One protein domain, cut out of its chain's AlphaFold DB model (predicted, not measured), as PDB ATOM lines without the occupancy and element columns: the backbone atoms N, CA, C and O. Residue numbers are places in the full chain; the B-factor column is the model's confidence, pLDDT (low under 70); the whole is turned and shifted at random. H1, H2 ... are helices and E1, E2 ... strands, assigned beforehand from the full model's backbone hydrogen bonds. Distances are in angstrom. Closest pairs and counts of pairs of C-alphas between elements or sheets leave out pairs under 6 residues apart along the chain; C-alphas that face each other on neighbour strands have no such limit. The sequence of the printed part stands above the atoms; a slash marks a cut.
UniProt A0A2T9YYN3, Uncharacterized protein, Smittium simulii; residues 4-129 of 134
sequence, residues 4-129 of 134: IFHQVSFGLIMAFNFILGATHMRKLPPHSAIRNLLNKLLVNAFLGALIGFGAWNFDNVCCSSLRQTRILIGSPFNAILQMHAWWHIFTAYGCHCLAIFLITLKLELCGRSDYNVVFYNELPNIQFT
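Overview. This is residues 4 to 129 of the 134 residues of an uncharacterized protein of Smittium simulii (UniProt A0A2T9YYN3). A two-stranded hairpin, E1 and E2, packs on H5 in a loose bundle of three long helices, in which H2 and H5 run side by side as the core and H1 meets H5 with its last residues, 18 to 25, while its residues 4 to 10 stick out free. At the end of H2 and H5 away from the hairpin, the shorter H3 turns off about perpendicular to H2, and little H4 leads back to H5. The printed part has 126 residues with five named helices and then two named strands, in the order H1 H2 H3 H4 H5 E1 E2; the sheet E1 - E2 is antiparallel and the class is mostly helix. The whole is loose, with a radius of gyration of the C-alphas of 18.1 A, and elongated, spanning 58 by 31 by 22 A.

Along the chain. Strand E1 is residues 115 to 120, 15.7 A from first to last C-alpha, and E2 is residues 123 to 128, 16.4 A, ending with C-alpha 128 at (306.397, 322.325, 191.660). H5, residues 83 to 109, is 38.5 A long. H2, residues 33 to 61, is the longest helix with 29 residues and 42.0 A; its C-alpha 33 is at (299.923, 322.027, 174.997). H1, residues 4 to 25, is 31.4 A long and begins with C-alpha 4 at (297.227, 284.412, 188.814). H3 is residues 63 to 73, 15.4 A, and H4 is residues 77 to 80.

Arrangement. E1 and E2 form a hairpin, antiparallel at 152 degrees, with N 118 and O 125 within hydrogen-bond range at 2.9 A and N 127 and O 116 at 2.8 A. The closest C-alphas of H5 and E2, those of Cys 97 and Pro 124, are 6.7 A apart. H5 and E1 are near each other, with 7 pairs of C-alphas within 10 A. H2 and H5 touch, closest at the C-alphas of Ala 45 and Gly 94, 3.9 A, and run opposite ways at a shallow tilt of 24 degrees. H1, H2 and H5 make an up and down bundle, each running against the one before it in the chain. H1 touches H5 with residues 18 to 25 alone, closest at the C-alphas of Gly 21 and Leu 102, 6.6 A; their tilt of 33 degrees is shallow, only just short of steep. H1 and H2 are close but not clearly touching, with the C-alphas of Met 25 and Arg 35 closest at 7.5 A. H2 and H3 are also close but not clearly touching, closest at the C-alphas of Asp 59 and Leu 66, 7.7 A, and about perpendicular at 83 degrees. H3 and H4 are close but not clearly touching, with the C-alphas of Arg 70 and Asn 78 closest at 5.6 A. H3 and H5 are apart. Every O i to N i+4 pair is within hydrogen-bond range in H1, H2, H3 and H5; H4 is too short for such a pair.

Size, cuts and confidence. The two C-alphas farthest apart, those of Leu 72 and Gly 111, are 58.3 A apart. The printed part has no cut. The link from H1 to H2 is short, the other links are tight, and none is long. The mean pLDDT of the printed part is 85.5, and residues 62 to 82 are under 70.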
ATOM      1  N   ILE A   4     298.324 284.064 189.722       83.25
ATOM      2  CA  ILE A   4     297.227 284.412 188.814       83.25
ATOM      3  C   ILE A   4     296.393 285.563 189.388       83.25
ATOM      4  O   ILE A   4     296.080 286.514 188.674       83.25
ATOM      5  N   PHE A   5     296.081 285.528 190.688       87.06
ATOM      6  CA  PHE A   5     295.312 286.592 191.337       87.06
ATOM      7  C   PHE A   5     296.035 287.941 191.247       87.06
ATOM      8  O   PHE A   5     295.416 288.957 190.926       87.06
ATOM      9  N   HIS A   6     297.350 287.949 191.479       84.56
ATOM     10  CA  HIS A   6     298.163 289.159 191.368       84.56
ATOM     11  C   HIS A   6     298.189 289.708 189.933       84.56
ATOM     12  O   HIS A   6     297.962 290.901 189.732       84.56
ATOM     13  N   GLN A   7     298.404 288.847 188.935       85.25
ATOM     14  CA  GLN A   7     298.453 289.236 187.519       85.25
ATOM     15  C   GLN A   7     297.127 289.827 187.034       85.25
ATOM     16  O   GLN A   7     297.110 290.889 186.409       85.25
ATOM     17  N   VAL A   8     296.011 289.171 187.362       87.69
ATOM     18  CA  VAL A   8     294.670 289.629 186.978       87.69
ATOM     19  C   VAL A   8     294.342 290.950 187.665       87.69
ATOM     20  O   VAL A   8     293.898 291.890 187.009       87.69
ATOM     21  N   SER A   9     294.620 291.060 188.966       90.31
ATOM     22  CA  SER A   9     294.364 292.283 189.733       90.31
ATOM     23  C   SER A   9     295.169 293.469 189.196       90.31
ATOM     24  O   SER A   9     294.617 294.552 189.000       90.31
ATOM     25  N   PHE A  10     296.453 293.266 188.889       87.12
ATOM     26  CA  PHE A  10     297.298 294.288 188.271       87.12
ATOM     27  C   PHE A  10     296.753 294.731 186.905       87.12
ATOM     28  O   PHE A  10     296.617 295.930 186.659       87.12
ATOM     29  N   GLY A  11     296.378 293.779 186.044       88.69
ATOM     30  CA  GLY A  11     295.796 294.069 184.732       88.69
ATOM     31  C   GLY A  11     294.494 294.870 184.817       88.69
ATOM     32  O   GLY A  11     294.321 295.841 184.080       88.69
ATOM     33  N   LEU A  12     293.607 294.524 185.755       92.88
ATOM     34  CA  LEU A  12     292.350 295.242 185.981       92.88
ATOM     35  C   LEU A  12     292.581 296.676 186.463       92.88
ATOM     36  O   LEU A  12     291.971 297.601 185.929       92.88
ATOM     37  N   ILE A  13     293.484 296.877 187.428       93.38
ATOM     38  CA  ILE A  13     293.838 298.215 187.927       93.38
ATOM     39  C   ILE A  13     294.428 299.066 186.800       93.38
ATOM     40  O   ILE A  13     294.066 300.233 186.641       93.38
ATOM     41  N   MET A  14     295.314 298.482 185.992       90.50
ATOM     42  CA  MET A  14     295.923 299.158 184.854       90.50
ATOM     43  C   MET A  14     294.857 299.594 183.840       90.50
ATOM     44  O   MET A  14     294.777 300.774 183.499       90.50
ATOM     45  N   ALA A  15     293.987 298.672 183.417       92.62
ATOM     46  CA  ALA A  15     292.902 298.957 182.480       92.62
ATOM     47  C   ALA A  15     291.956 300.042 183.015       92.62
ATOM     48  O   ALA A  15     291.630 300.989 182.298       92.62
ATOM     49  N   PHE A  16     291.570 299.949 184.288       95.50
ATOM     50  CA  PHE A  16     290.734 300.944 184.950       95.50
ATOM     51  C   PHE A  16     291.362 302.343 184.912       95.50
ATOM     52  O   PHE A  16     290.705 303.300 184.499       95.50
ATOM     53  N   ASN A  17     292.646 302.463 185.254       93.75
ATOM     54  CA  ASN A  17     293.367 303.735 185.218       93.75
ATOM     55  C   ASN A  17     293.480 304.312 183.799       93.75
ATOM     56  O   ASN A  17     293.307 305.519 183.624       93.75
ATOM     57  N   PHE A  18     293.714 303.478 182.780       93.69
ATOM     58  CA  PHE A  18     293.723 303.922 181.380       93.69
ATOM     59  C   PHE A  18     292.351 304.435 180.931       93.69
ATOM     60  O   PHE A  18     292.262 305.515 180.343       93.69
ATOM     61  N   ILE A  19     291.278 303.700 181.234       94.50
ATOM     62  CA  ILE A  19     289.905 304.064 180.853       94.50
ATOM     63  C   ILE A  19     289.486 305.365 181.539       94.50
ATOM     64  O   ILE A  19     288.999 306.290 180.876       94.50
ATOM     65  N   LEU A  20     289.702 305.467 182.852       93.56
ATOM     66  CA  LEU A  20     289.414 306.684 183.605       93.56
ATOM     67  C   LEU A  20     290.248 307.854 183.097       93.56
ATOM     68  O   LEU A  20     289.696 308.912 182.806       93.56
ATOM     69  N   GLY A  21     291.553 307.656 182.938       92.25
ATOM     70  CA  GLY A  21     292.475 308.653 182.414       92.25
ATOM     71  C   GLY A  21     292.022 309.233 181.079       92.25
ATOM     72  O   GLY A  21     291.868 310.447 180.943       92.25
ATOM     73  N   ALA A  22     291.739 308.363 180.110       91.81
ATOM     74  CA  ALA A  22     291.266 308.755 178.786       91.81
ATOM     75  C   ALA A  22     289.908 309.473 178.840       91.81
ATOM     76  O   ALA A  22     289.684 310.439 178.109       91.81
ATOM     77  N   THR A  23     289.008 309.041 179.727       93.94
ATOM     78  CA  THR A  23     287.693 309.673 179.907       93.94
ATOM     79  C   THR A  23     287.825 311.066 180.518       93.94
ATOM     80  O   THR A  23     287.241 312.024 180.014       93.94
ATOM     81  N   HIS A  24     288.632 311.212 181.568       93.12
ATOM     82  CA  HIS A  24     288.869 312.484 182.246       93.12
ATOM     83  C   HIS A  24     289.637 313.481 181.374       93.12
ATOM     84  O   HIS A  24     289.337 314.672 181.419       93.12
ATOM     85  N   MET A  25     290.542 313.013 180.511       91.81
ATOM     86  CA  MET A  25     291.251 313.857 179.546       91.81
ATOM     87  C   MET A  25     290.295 314.582 178.578       91.81
ATOM     88  O   MET A  25     290.605 315.676 178.108       91.81
ATOM     89  N   ARG A  26     289.098 314.034 178.314       90.50
ATOM     90  CA  ARG A  26     288.086 314.698 177.467       90.50
ATOM     91  C   ARG A  26     287.561 316.007 178.063       90.50
ATOM     92  O   ARG A  26     287.040 316.814 177.306       90.50
ATOM     93  N   LYS A  27     287.712 316.223 179.375       91.50
ATOM     94  CA  LYS A  27     287.311 317.463 180.062       91.50
ATOM     95  C   LYS A  27     288.290 318.620 179.841       91.50
ATOM     96  O   LYS A  27     287.943 319.757 180.134       91.50
ATOM     97  N   LEU A  28     289.499 318.344 179.349       89.62
ATOM     98  CA  LEU A  28     290.501 319.371 179.072       89.62
ATOM     99  C   LEU A  28     290.251 320.047 177.717       89.62
ATOM    100  O   LEU A  28     289.830 319.365 176.773       89.62
ATOM    101  N   PRO A  29     290.575 321.349 177.584       88.50
ATOM    102  CA  PRO A  29     290.384 322.083 176.342       88.50
ATOM    103  C   PRO A  29     291.093 321.387 175.166       88.50
ATOM    104  O   PRO A  29     292.248 320.946 175.306       88.50
ATOM    105  N   PRO A  30     290.410 321.250 174.012       82.81
ATOM    106  CA  PRO A  30     291.002 320.654 172.823       82.81
ATOM    107  C   PRO A  30     292.191 321.503 172.346       82.81
ATOM    108  O   PRO A  30     292.176 322.724 172.462       82.81
ATOM    109  N   HIS A  31     293.234 320.846 171.828       82.12
ATOM    110  CA  HIS A  31     294.450 321.478 171.279       82.12
ATOM    111  C   HIS A  31     295.328 322.283 172.256       82.12
ATOM    112  O   HIS A  31     296.160 323.080 171.831       82.12
ATOM    113  N   SER A  32     295.217 322.041 173.562       89.25
ATOM    114  CA  SER A  32     296.143 322.616 174.543       89.25
ATOM    115  C   SER A  32     297.494 321.880 174.574       89.25
ATOM    116  O   SER A  32     297.563 320.659 174.401       89.25
ATOM    117  N   ALA A  33     298.583 322.611 174.848       90.06
ATOM    118  CA  ALA A  33     299.923 322.027 174.997       90.06
ATOM    119  C   ALA A  33     299.955 320.926 176.073       90.06
ATOM    120  O   ALA A  33     300.582 319.882 175.890       90.06
ATOM    121  N   ILE A  34     299.195 321.120 177.154       90.31
ATOM    122  CA  ILE A  34     299.062 320.146 178.235       90.31
ATOM    123  C   ILE A  34     298.378 318.854 177.788       90.31
ATOM    124  O   ILE A  34     298.794 317.765 178.177       90.31
ATOM    125  N   ARG A  35     297.386 318.928 176.895       91.81
ATOM    126  CA  ARG A  35     296.745 317.734 176.336       91.81
ATOM    127  C   ARG A  35     297.708 316.936 175.461       91.81
ATOM    128  O   ARG A  35     297.695 315.711 175.526       91.81
ATOM    129  N   ASN A  36     298.569 317.604 174.692       92.81
ATOM    130  CA  ASN A  36     299.614 316.931 173.912       92.81
ATOM    131  C   ASN A  36     300.636 316.233 174.819       92.81
ATOM    132  O   ASN A  36     300.997 315.083 174.566       92.81
ATOM    133  N   LEU A  37     301.042 316.887 175.910       93.19
ATOM    134  CA  LEU A  37     301.908 316.296 176.928       93.19
ATOM    135  C   LEU A  37     301.262 315.064 177.581       93.19
ATOM    136  O   LEU A  37     301.876 314.000 177.641       93.19
ATOM    137  N   LEU A  38     300.013 315.188 178.032       94.25
ATOM    138  CA  LEU A  38     299.258 314.095 178.647       94.25
ATOM    139  C   LEU A  38     299.046 312.926 177.676       94.25
ATOM    140  O   LEU A  38     299.177 311.775 178.080       94.25
ATOM    141  N   ASN A  39     298.790 313.202 176.395       94.06
ATOM    142  CA  ASN A  39     298.738 312.179 175.348       94.06
ATOM    143  C   ASN A  39     300.082 311.461 175.188       94.06
ATOM    144  O   ASN A  39     300.101 310.234 175.142       94.06
ATOM    145  N   LYS A  40     301.205 312.194 175.146       93.69
ATOM    146  CA  LYS A  40     302.548 311.593 175.065       93.69
ATOM    147  C   LYS A  40     302.803 310.658 176.253       93.69
ATOM    148  O   LYS A  40     303.255 309.534 176.055       93.69
ATOM    149  N   LEU A  41     302.468 311.087 177.472       94.81
ATOM    150  CA  LEU A  41     302.610 310.264 178.678       94.81
ATOM    151  C   LEU A  41     301.722 309.016 178.637       94.81
ATOM    152  O   LEU A  41     302.187 307.930 178.975       94.81
ATOM    153  N   LEU A  42     300.469 309.153 178.192       94.62
ATOM    154  CA  LEU A  42     299.526 308.041 178.092       94.62
ATOM    155  C   LEU A  42     299.965 307.009 177.042       94.62
ATOM    156  O   LEU A  42     299.891 305.809 177.296       94.62
ATOM    157  N   VAL A  43     300.466 307.463 175.890       94.31
ATOM    158  CA  VAL A  43     301.021 306.589 174.844       94.31
ATOM    159  C   VAL A  43     302.271 305.875 175.350       94.31
ATOM    160  O   VAL A  43     302.360 304.659 175.213       94.31
ATOM    161  N   ASN A  44     303.202 306.585 175.994       94.00
ATOM    162  CA  ASN A  44     304.395 305.969 176.580       94.00
ATOM    163  C   ASN A  44     304.035 304.935 177.656       94.00
ATOM    164  O   ASN A  44     304.618 303.851 177.684       94.00
ATOM    165  N   ALA A  45     303.045 305.237 178.501       94.50
ATOM    166  CA  ALA A  45     302.525 304.305 179.493       94.50
ATOM    167  C   ALA A  45     301.953 303.040 178.838       94.50
ATOM    168  O   ALA A  45     302.264 301.925 179.260       94.50
ATOM    169  N   PHE A  46     301.142 303.212 177.791       94.12
ATOM    170  CA  PHE A  46     300.520 302.107 177.067       94.12
ATOM    171  C   PHE A  46     301.558 301.233 176.359       94.12
ATOM    172  O   PHE A  46     301.513 300.012 176.480       94.12
ATOM    173  N   LEU A  47     302.530 301.843 175.675       94.44
ATOM    174  CA  LEU A  47     303.620 301.120 175.019       94.44
ATOM    175  C   LEU A  47     304.474 300.351 176.031       94.44
ATOM    176  O   LEU A  47     304.772 299.184 175.797       94.44
ATOM    177  N   GLY A  48     304.815 300.956 177.174       92.94
ATOM    178  CA  GLY A  48     305.541 300.271 178.248       92.94
ATOM    179  C   GLY A  48     304.774 299.063 178.793       92.94
ATOM    180  O   GLY A  48     305.335 297.976 178.920       92.94
ATOM    181  N   ALA A  49     303.468 299.219 179.033       90.94
ATOM    182  CA  ALA A  49     302.607 298.122 179.471       90.94
ATOM    183  C   ALA A  49     302.496 297.006 178.416       90.94
ATOM    184  O   ALA A  49     302.576 295.830 178.765       90.94
ATOM    185  N   LEU A  50     302.358 297.360 177.134       92.06
ATOM    186  CA  LEU A  50     302.238 296.406 176.030       92.06
ATOM    187  C   LEU A  50     303.534 295.622 175.798       92.06
ATOM    188  O   LEU A  50     303.497 294.398 175.708       92.06
ATOM    189  N   ILE A  51     304.676 296.314 175.728       91.50
ATOM    190  CA  ILE A  51     305.994 295.688 175.537       91.50
ATOM    191  C   ILE A  51     306.317 294.798 176.728       91.50
ATOM    192  O   ILE A  51     306.743 293.659 176.541       91.50
ATOM    193  N   GLY A  52     306.052 295.283 177.945       88.25
ATOM    194  CA  GLY A  52     306.126 294.459 179.135       88.25
ATOM    195  C   GLY A  52     305.289 293.194 178.952       88.25
ATOM    196  O   GLY A  52     305.818 292.087 179.032       88.25
ATOM    197  N   PHE A  53     303.991 293.333 178.693       86.19
ATOM    198  CA  PHE A  53     303.089 292.181 178.649       86.19
ATOM    199  C   PHE A  53     303.496 291.179 177.570       86.19
ATOM    200  O   PHE A  53     303.459 289.973 177.811       86.19
ATOM    201  N   GLY A  54     303.972 291.666 176.424       86.31
ATOM    202  CA  GLY A  54     304.589 290.843 175.390       86.31
ATOM    203  C   GLY A  54     305.806 290.070 175.903       86.31
ATOM    204  O   GLY A  54     305.854 288.854 175.747       86.31
ATOM    205  N   ALA A  55     306.746 290.744 176.574       84.38
ATOM    206  CA  ALA A  55     307.925 290.119 177.174       84.38
ATOM    207  C   ALA A  55     307.542 289.028 178.193       84.38
ATOM    208  O   ALA A  55     308.083 287.925 178.164       84.38
ATOM    209  N   TRP A  56     306.550 289.287 179.045       81.38
ATOM    210  CA  TRP A  56     306.073 288.311 180.024       81.38
ATOM    211  C   TRP A  56     305.414 287.083 179.381       81.38
ATOM    212  O   TRP A  56     305.718 285.951 179.758       81.38
ATOM    213  N   ASN A  57     304.558 287.278 178.374       80.56
ATOM    214  CA  ASN A  57     303.957 286.161 177.639       80.56
ATOM    215  C   ASN A  57     305.005 285.357 176.868       80.56
ATOM    216  O   ASN A  57     304.940 284.131 176.848       80.56
ATOM    217  N   PHE A  58     305.992 286.030 176.275       80.06
ATOM    218  CA  PHE A  58     307.096 285.369 175.590       80.06
ATOM    219  C   PHE A  58     307.925 284.507 176.553       80.06
ATOM    220  O   PHE A  58     308.241 283.367 176.225       80.06
ATOM    221  N   ASP A  59     308.215 285.000 177.762       73.81
ATOM    222  CA  ASP A  59     308.912 284.227 178.801       73.81
ATOM    223  C   ASP A  59     308.116 282.972 179.207       73.81
ATOM    224  O   ASP A  59     308.684 281.883 179.298       73.81
ATOM    225  N   ASN A  60     306.791 283.093 179.365       72.88
ATOM    226  CA  ASN A  60     305.912 281.967 179.703       72.88
ATOM    227  C   ASN A  60     305.841 280.908 178.589       72.88
ATOM    228  O   ASN A  60     305.910 279.714 178.877       72.88
ATOM    229  N   VAL A  61     305.715 281.324 177.324       76.50
ATOM    230  CA  VAL A  61     305.585 280.410 176.171       76.50
ATOM    231  C   VAL A  61     306.921 279.750 175.826       76.50
ATOM    232  O   VAL A  61     306.974 278.551 175.567       76.50
ATOM    233  N   CYS A  62     308.020 280.505 175.860       69.25
ATOM    234  CA  CYS A  62     309.351 280.011 175.510       69.25
ATOM    235  C   CYS A  62     310.126 279.450 176.712       69.25
ATOM    236  O   CYS A  62     311.328 279.216 176.597       69.25
ATOM    237  N   CYS A  63     309.472 279.215 177.854       65.50
ATOM    238  CA  CYS A  63     310.110 278.850 179.121       65.50
ATOM    239  C   CYS A  63     311.054 277.631 179.009       65.50
ATOM    240  O   CYS A  63     312.171 277.651 179.532       65.50
ATOM    241  N   SER A  64     310.671 276.592 178.259       59.62
ATOM    242  CA  SER A  64     311.490 275.393 178.015       59.62
ATOM    243  C   SER A  64     312.689 275.663 177.093       59.62
ATOM    244  O   SER A  64     313.818 275.295 177.430       59.62
ATOM    245  N   SER A  65     312.485 276.371 175.979       60.91
ATOM    246  CA  SER A  65     313.548 276.724 175.022       60.91
ATOM    247  C   SER A  65     314.535 277.756 175.580       60.91
ATOM    248  O   SER A  65     315.744 277.616 175.395       60.91
ATOM    249  N   LEU A  66     314.063 278.761 176.326       61.34
ATOM    250  CA  LEU A  66     314.897 279.765 176.999       61.34
ATOM    251  C   LEU A  66     315.750 279.145 178.108       61.34
ATOM    252  O   LEU A  66     316.876 279.590 178.338       61.34
ATOM    253  N   ARG A  67     315.241 278.114 178.793       63.19
ATOM    254  CA  ARG A  67     315.983 277.397 179.836       63.19
ATOM    255  C   ARG A  67     317.094 276.528 179.248       63.19
ATOM    256  O   ARG A  67     318.203 276.565 179.773       63.19
ATOM    257  N   GLN A  68     316.844 275.822 178.142       61.28
ATOM    258  CA  GLN A  68     317.895 275.090 177.416       61.28
ATOM    259  C   GLN A  68     318.943 276.036 176.812       61.28
ATOM    260  O   GLN A  68     320.142 275.800 176.947       61.28
ATOM    261  N   THR A  69     318.507 277.154 176.231       60.06
ATOM    262  CA  THR A  69     319.398 278.152 175.616       60.06
ATOM    263  C   THR A  69     320.281 278.863 176.655       60.06
ATOM    264  O   THR A  69     321.459 279.104 176.403       60.06
ATOM    265  N   ARG A  70     319.768 279.124 177.868       62.66
ATOM    266  CA  ARG A  70     320.554 279.691 178.985       62.66
ATOM    267  C   ARG A  70     321.699 278.799 179.453       62.66
ATOM    268  O   ARG A  70     322.729 279.319 179.871       62.66
ATOM    269  N   ILE A  71     321.510 277.483 179.398       63.09
ATOM    270  CA  ILE A  71     322.537 276.507 179.780       63.09
ATOM    271  C   ILE A  71     323.649 276.463 178.719       63.09
ATOM    272  O   ILE A  71     324.812 276.302 179.069       63.09
ATOM    273  N   LEU A  72     323.303 276.665 177.443       62.97
ATOM    274  CA  LEU A  72     324.239 276.609 176.316       62.97
ATOM    275  C   LEU A  72     325.070 277.888 176.111       62.97
ATOM    276  O   LEU A  72     326.213 277.792 175.680       62.97
ATOM    277  N   ILE A  73     324.517 279.075 176.387       66.56
ATOM    278  CA  ILE A  73     325.132 280.352 175.963       66.56
ATOM    279  C   ILE A  73     326.061 280.988 177.020       66.56
ATOM    280  O   ILE A  73     326.957 281.749 176.664       66.56
ATOM    281  N   GLY A  74     325.905 280.682 178.314       64.94
ATOM    282  CA  GLY A  74     326.733 281.290 179.369       64.94
ATOM    283  C   GLY A  74     326.519 282.811 179.561       64.94
ATOM    284  O   GLY A  74     325.624 283.426 178.978       64.94
ATOM    285  N   SER A  75     327.301 283.431 180.454       49.31
ATOM    286  CA  SER A  75     327.244 284.878 180.767       49.31
ATOM    287  C   SER A  75     328.039 285.681 179.725       49.31
ATOM    288  O   SER A  75     329.132 285.221 179.392       49.31
ATOM    289  N   PRO A  76     327.576 286.840 179.191       60.03
ATOM    290  CA  PRO A  76     326.561 287.784 179.706       60.03
ATOM    291  C   PRO A  76     325.178 287.736 179.028       60.03
ATOM    292  O   PRO A  76     324.224 288.348 179.508       60.03
ATOM    293  N   PHE A  77     325.031 286.997 177.927       63.81
ATOM    294  CA  PHE A  77     323.785 286.936 177.148       63.81
ATOM    295  C   PHE A  77     322.631 286.253 177.899       63.81
ATOM    296  O   PHE A  77     321.466 286.468 177.575       63.81
ATOM    297  N   ASN A  78     322.938 285.508 178.965       60.62
ATOM    298  CA  ASN A  78     321.960 284.995 179.924       60.62
ATOM    299  C   ASN A  78     321.099 286.121 180.541       60.62
ATOM    300  O   ASN A  78     319.896 285.941 180.699       60.62
ATOM    301  N   ALA A  79     321.670 287.304 180.809       60.91
ATOM    302  CA  ALA A  79     320.927 288.446 181.353       60.91
ATOM    303  C   ALA A  79     319.968 289.075 180.326       60.91
ATOM    304  O   ALA A  79     318.859 289.462 180.676       60.91
ATOM    305  N   ILE A  80     320.354 289.119 179.046       63.59
ATOM    306  CA  ILE A  80     319.489 289.619 177.962       63.59
ATOM    307  C   ILE A  80     318.331 288.646 177.710       63.59
ATOM    308  O   ILE A  80     317.206 289.076 177.474       63.59
ATOM    309  N   LEU A  81     318.591 287.340 177.818       63.47
ATOM    310  CA  LEU A  81     317.591 286.280 177.675       63.47
ATOM    311  C   LEU A  81     316.661 286.138 178.892       63.47
ATOM    312  O   LEU A  81     315.696 285.376 178.828       63.47
ATOM    313  N   GLN A  82     316.907 286.861 179.992       69.12
ATOM    314  CA  GLN A  82     315.941 286.995 181.084       69.12
ATOM    315  C   GLN A  82     314.850 287.981 180.670       69.12
ATOM    316  O   GLN A  82     314.802 289.127 181.112       69.12
ATOM    317  N   MET A  83     313.934 287.510 179.828       73.25
ATOM    318  CA  MET A  83     312.773 288.276 179.382       73.25
ATOM    319  C   MET A  83     311.906 288.751 180.568       73.25
ATOM    320  O   MET A  83     311.298 289.819 180.519       73.25
ATOM    321  N   HIS A  84     311.960 288.032 181.693       79.38
ATOM    322  CA  HIS A  84     311.396 288.456 182.975       79.38
ATOM    323  C   HIS A  84     311.974 289.778 183.525       79.38
ATOM    324  O   HIS A  84     311.238 290.574 184.104       79.38
ATOM    325  N   ALA A  85     313.270 290.051 183.345       79.38
ATOM    326  CA  ALA A  85     313.873 291.318 183.770       79.38
ATOM    327  C   ALA A  85     313.365 292.483 182.905       79.38
ATOM    328  O   ALA A  85     313.008 293.540 183.424       79.38
ATOM    329  N   TRP A  86     313.248 292.257 181.595       83.81
ATOM    330  CA  TRP A  86     312.670 293.222 180.661       83.81
ATOM    331  C   TRP A  86     311.202 293.519 180.967       83.81
ATOM    332  O   TRP A  86     310.810 294.685 180.953       83.81
ATOM    333  N   TRP A  87     310.413 292.500 181.323       86.62
ATOM    334  CA  TRP A  87     309.047 292.686 181.820       86.62
ATOM    335  C   TRP A  87     308.999 293.710 182.955       86.62
ATOM    336  O   TRP A  87     308.239 294.674 182.862       86.62
ATOM    337  N   HIS A  88     309.835 293.555 183.986       87.06
ATOM    338  CA  HIS A  88     309.870 294.484 185.122       87.06
ATOM    339  C   HIS A  88     310.294 295.895 184.715       87.06
ATOM    340  O   HIS A  88     309.686 296.859 185.168       87.06
ATOM    341  N   ILE A  89     311.280 296.043 183.828       90.50
ATOM    342  CA  ILE A  89     311.746 297.362 183.367       90.50
ATOM    343  C   ILE A  89     310.642 298.094 182.593       90.50
ATOM    344  O   ILE A  89     310.321 299.243 182.903       90.50
ATOM    345  N   PHE A  90     310.034 297.436 181.603       91.31
ATOM    346  CA  PHE A  90     309.020 298.062 180.753       91.31
ATOM    347  C   PHE A  90     307.715 298.333 181.502       91.31
ATOM    348  O   PHE A  90     307.120 299.399 181.326       91.31
ATOM    349  N   THR A  91     307.293 297.423 182.384       91.06
ATOM    350  CA  THR A  91     306.117 297.661 183.235       91.06
ATOM    351  C   THR A  91     306.367 298.767 184.248       91.06
ATOM    352  O   THR A  91     305.504 299.628 184.395       91.06
ATOM    353  N   ALA A  92     307.540 298.823 184.887       91.62
ATOM    354  CA  ALA A  92     307.889 299.909 185.803       91.62
ATOM    355  C   ALA A  92     307.891 301.268 185.090       91.62
ATOM    356  O   ALA A  92     307.289 302.222 185.583       91.62
ATOM    357  N   TYR A  93     308.493 301.348 183.901       94.69
ATOM    358  CA  TYR A  93     308.472 302.560 183.082       94.69
ATOM    359  C   TYR A  93     307.045 302.966 182.681       94.69
ATOM    360  O   TYR A  93     306.670 304.135 182.807       94.69
ATOM    361  N   GLY A  94     306.222 302.003 182.251       94.06
ATOM    362  CA  GLY A  94     304.825 302.244 181.892       94.06
ATOM    363  C   GLY A  94     303.996 302.757 183.075       94.06
ATOM    364  O   GLY A  94     303.303 303.769 182.953       94.06
ATOM    365  N   CYS A  95     304.130 302.115 184.241       93.81
ATOM    366  CA  CYS A  95     303.514 302.536 185.502       93.81
ATOM    367  C   CYS A  95     303.936 303.951 185.904       93.81
ATOM    368  O   CYS A  95     303.092 304.750 186.305       93.81
ATOM    369  N   HIS A  96     305.226 304.276 185.782       94.94
ATOM    370  CA  HIS A  96     305.751 305.606 186.100       94.94
ATOM    371  C   HIS A  96     305.134 306.679 185.199       94.94
ATOM    372  O   HIS A  96     304.600 307.675 185.690       94.94
ATOM    373  N   CYS A  97     305.110 306.446 183.885       95.44
ATOM    374  CA  CYS A  97     304.462 307.353 182.937       95.44
ATOM    375  C   CYS A  97     302.968 307.531 183.245       95.44
ATOM    376  O   CYS A  97     302.470 308.658 183.221       95.44
ATOM    377  N   LEU A  98     302.264 306.443 183.586       95.25
ATOM    378  CA  LEU A  98     300.845 306.482 183.946       95.25
ATOM    379  C   LEU A  98     300.604 307.267 185.241       95.25
ATOM    380  O   LEU A  98     299.656 308.045 185.318       95.25
ATOM    381  N   ALA A  99     301.465 307.105 186.244       95.62
ATOM    382  CA  ALA A  99     301.371 307.835 187.503       95.62
ATOM    383  C   ALA A  99     301.546 309.344 187.285       95.62
ATOM    384  O   ALA A  99     300.706 310.131 187.725       95.62
ATOM    385  N   ILE A 100     302.584 309.752 186.547       96.06
ATOM    386  CA  ILE A 100     302.812 311.164 186.210       96.06
ATOM    387  C   ILE A 100     301.648 311.724 185.390       96.06
ATOM    388  O   ILE A 100     301.187 312.832 185.666       96.06
ATOM    389  N   PHE A 101     301.119 310.952 184.439       96.31
ATOM    390  CA  PHE A 101     299.922 311.307 183.682       96.31
ATOM    391  C   PHE A 101     298.712 311.567 184.596       96.31
ATOM    392  O   PHE A 101     298.093 312.625 184.488       96.31
ATOM    393  N   LEU A 102     298.388 310.654 185.519       95.94
ATOM    394  CA  LEU A 102     297.232 310.786 186.413       95.94
ATOM    395  C   LEU A 102     297.373 311.979 187.367       95.94
ATOM    396  O   LEU A 102     296.404 312.709 187.583       95.94
ATOM    397  N   ILE A 103     298.570 312.199 187.918       95.31
ATOM    398  CA  ILE A 103     298.842 313.339 188.802       95.31
ATOM    399  C   ILE A 103     298.688 314.647 188.025       95.31
ATOM    400  O   ILE A 103     297.967 315.537 188.470       95.31
ATOM    401  N   THR A 104     299.307 314.744 186.849       94.94
ATOM    402  CA  THR A 104     299.238 315.931 185.982       94.94
ATOM    403  C   THR A 104     297.796 316.222 185.568       94.94
ATOM    404  O   THR A 104     297.319 317.342 185.717       94.94
ATOM    405  N   LEU A 105     297.052 315.197 185.142       95.19
ATOM    406  CA  LEU A 105     295.639 315.321 184.795       95.19
ATOM    407  C   LEU A 105     294.808 315.832 185.978       95.19
ATOM    408  O   LEU A 105     293.953 316.694 185.800       95.19
ATOM    409  N   LYS A 106     295.061 315.334 187.192       94.75
ATOM    410  CA  LYS A 106     294.378 315.813 188.398       94.75
ATOM    411  C   LYS A 106     294.696 317.282 188.687       94.75
ATOM    412  O   LYS A 106     293.777 318.025 189.015       94.75
ATOM    413  N   LEU A 107     295.959 317.695 188.572       94.25
ATOM    414  CA  LEU A 107     296.372 319.086 188.791       94.25
ATOM    415  C   LEU A 107     295.655 320.037 187.823       94.25
ATOM    416  O   LEU A 107     295.071 321.023 188.270       94.25
ATOM    417  N   GLU A 108     295.593 319.678 186.541       93.56
ATOM    418  CA  GLU A 108     294.865 320.446 185.523       93.56
ATOM    419  C   GLU A 108     293.367 320.531 185.798       93.56
ATOM    420  O   GLU A 108     292.776 321.606 185.726       93.56
ATOM    421  N   LEU A 109     292.735 319.413 186.163       92.38
ATOM    422  CA  LEU A 109     291.309 319.401 186.497       92.38
ATOM    423  C   LEU A 109     290.994 320.213 187.763       92.38
ATOM    424  O   LEU A 109     289.872 320.690 187.909       92.38
ATOM    425  N   CYS A 110     291.965 320.380 188.662       93.38
ATOM    426  CA  CYS A 110     291.868 321.261 189.824       93.38
ATOM    427  C   CYS A 110     292.218 322.728 189.510       93.38
ATOM    428  O   CYS A 110     292.165 323.553 190.419       93.38
ATOM    429  N   GLY A 111     292.587 323.063 188.268       90.06
ATOM    430  CA  GLY A 111     292.979 324.419 187.872       90.06
ATOM    431  C   GLY A 111     294.312 324.879 188.468       90.06
ATOM    432  O   GLY A 111     294.539 326.078 188.620       90.06
ATOM    433  N   ARG A 112     295.181 323.942 188.855       90.50
ATOM    434  CA  ARG A 112     296.469 324.225 189.491       90.50
ATOM    435  C   ARG A 112     297.555 324.364 188.422       90.50
ATOM    436  O   ARG A 112     297.684 323.479 187.593       90.50
ATOM    437  N   SER A 113     298.336 325.445 188.454       86.62
ATOM    438  CA  SER A 113     299.350 325.781 187.430       86.62
ATOM    439  C   SER A 113     300.767 325.994 187.981       86.62
ATOM    440  O   SER A 113     301.688 326.328 187.241       86.62
ATOM    441  N   ASP A 114     300.980 325.779 189.279       90.81
ATOM    442  CA  ASP A 114     302.270 325.896 189.977       90.81
ATOM    443  C   ASP A 114     303.141 324.636 189.813       90.81
ATOM    444  O   ASP A 114     303.785 324.155 190.750       90.81
ATOM    445  N   TYR A 115     303.152 324.063 188.612       92.50
ATOM    446  CA  TYR A 115     303.935 322.876 188.315       92.50
ATOM    447  C   TYR A 115     304.398 322.854 186.856       92.50
ATOM    448  O   TYR A 115     303.799 323.467 185.977       92.50
ATOM    449  N   ASN A 116     305.475 322.121 186.600       91.62
ATOM    450  CA  ASN A 116     305.973 321.816 185.267       91.62
ATOM    451  C   ASN A 116     306.315 320.331 185.178       91.62
ATOM    452  O   ASN A 116     306.787 319.736 186.149       91.62
ATOM    453  N   VAL A 117     306.116 319.735 184.003       92.75
ATOM    454  CA  VAL A 117     306.591 318.377 183.715       92.75
ATOM    455  C   VAL A 117     307.868 318.481 182.896       92.75
ATOM    456  O   VAL A 117     307.860 318.997 181.780       92.75
ATOM    457  N   VAL A 118     308.965 317.985 183.459       92.50
ATOM    458  CA  VAL A 118     310.297 317.990 182.849       92.50
ATOM    459  C   VAL A 118     310.691 316.554 182.530       92.50
ATOM    460  O   VAL A 118     310.408 315.646 183.310       92.50
ATOM    461  N   PHE A 119     311.341 316.336 181.389       90.75
ATOM    462  CA  PHE A 119     311.855 315.024 181.000       90.75
ATOM    463  C   PHE A 119     313.361 314.968 181.251       90.75
ATOM    464  O   PHE A 119     314.116 315.738 180.662       90.75
ATOM    465  N   TYR A 120     313.792 314.045 182.107       90.44
ATOM    466  CA  TYR A 120     315.200 313.736 182.349       90.44
ATOM    467  C   TYR A 120     315.535 312.419 181.660       90.44
ATOM    468  O   TYR A 120     315.097 311.371 182.123       90.44
ATOM    469  N   ASN A 121     316.288 312.450 180.556       86.62
ATOM    470  CA  ASN A 121     316.603 311.249 179.765       86.62
ATOM    471  C   ASN A 121     315.342 310.412 179.455       86.62
ATOM    472  O   ASN A 121     315.292 309.223 179.756       86.62
ATOM    473  N   GLU A 122     314.301 311.062 178.921       84.44
ATOM    474  CA  GLU A 122     312.961 310.499 178.656       84.44
ATOM    475  C   GLU A 122     312.109 310.136 179.887       84.44
ATOM    476  O   GLU A 122     310.918 309.865 179.734       84.44
ATOM    477  N   LEU A 123     312.640 310.203 181.113       89.56
ATOM    478  CA  LEU A 123     311.854 309.981 182.326       89.56
ATOM    479  C   LEU A 123     311.079 311.249 182.704       89.56
ATOM    480  O   LEU A 123     311.694 312.275 183.016       89.56
ATOM    481  N   PRO A 124     309.736 311.208 182.709       92.50
ATOM    482  CA  PRO A 124     308.936 312.357 183.095       92.50
ATOM    483  C   PRO A 124     309.000 312.575 184.610       92.50
ATOM    484  O   PRO A 124     308.871 311.634 185.394       92.50
ATOM    485  N   ASN A 125     309.154 313.827 185.026       93.31
ATOM    486  CA  ASN A 125     309.168 314.236 186.424       93.31
ATOM    487  C   ASN A 125     308.370 315.531 186.623       93.31
ATOM    488  O   ASN A 125     308.520 316.484 185.859       93.31
ATOM    489  N   ILE A 126     307.561 315.586 187.683       93.12
ATOM    490  CA  ILE A 126     306.804 316.789 188.052       93.12
ATOM    491  C   ILE A 126     307.653 317.653 188.985       93.12
ATOM    492  O   ILE A 126     308.188 317.173 189.983       93.12
ATOM    493  N   GLN A 127     307.756 318.940 188.671       91.88
ATOM    494  CA  GLN A 127     308.418 319.945 189.494       91.88
ATOM    495  C   GLN A 127     307.428 321.033 189.868       91.88
ATOM    496  O   GLN A 127     306.886 321.702 188.994       91.88
ATOM    497  N   PHE A 128     307.217 321.228 191.165       90.38
ATOM    498  CA  PHE A 128     306.397 322.325 191.660       90.38
ATOM    499  C   PHE A 128     307.212 323.615 191.668       90.38
ATOM    500  O   PHE A 128     308.332 323.652 192.188       90.38
ATOM    501  N   THR A 129     306.663 324.674 191.085       85.44
ATOM    502  CA  THR A 129     307.286 325.994 191.143       85.44
ATOM    503  C   THR A 129     307.018 326.591 192.520       85.44
ATOM    504  O   THR A 129     305.890 326.594 193.010       85.44
TER     505      THR A 129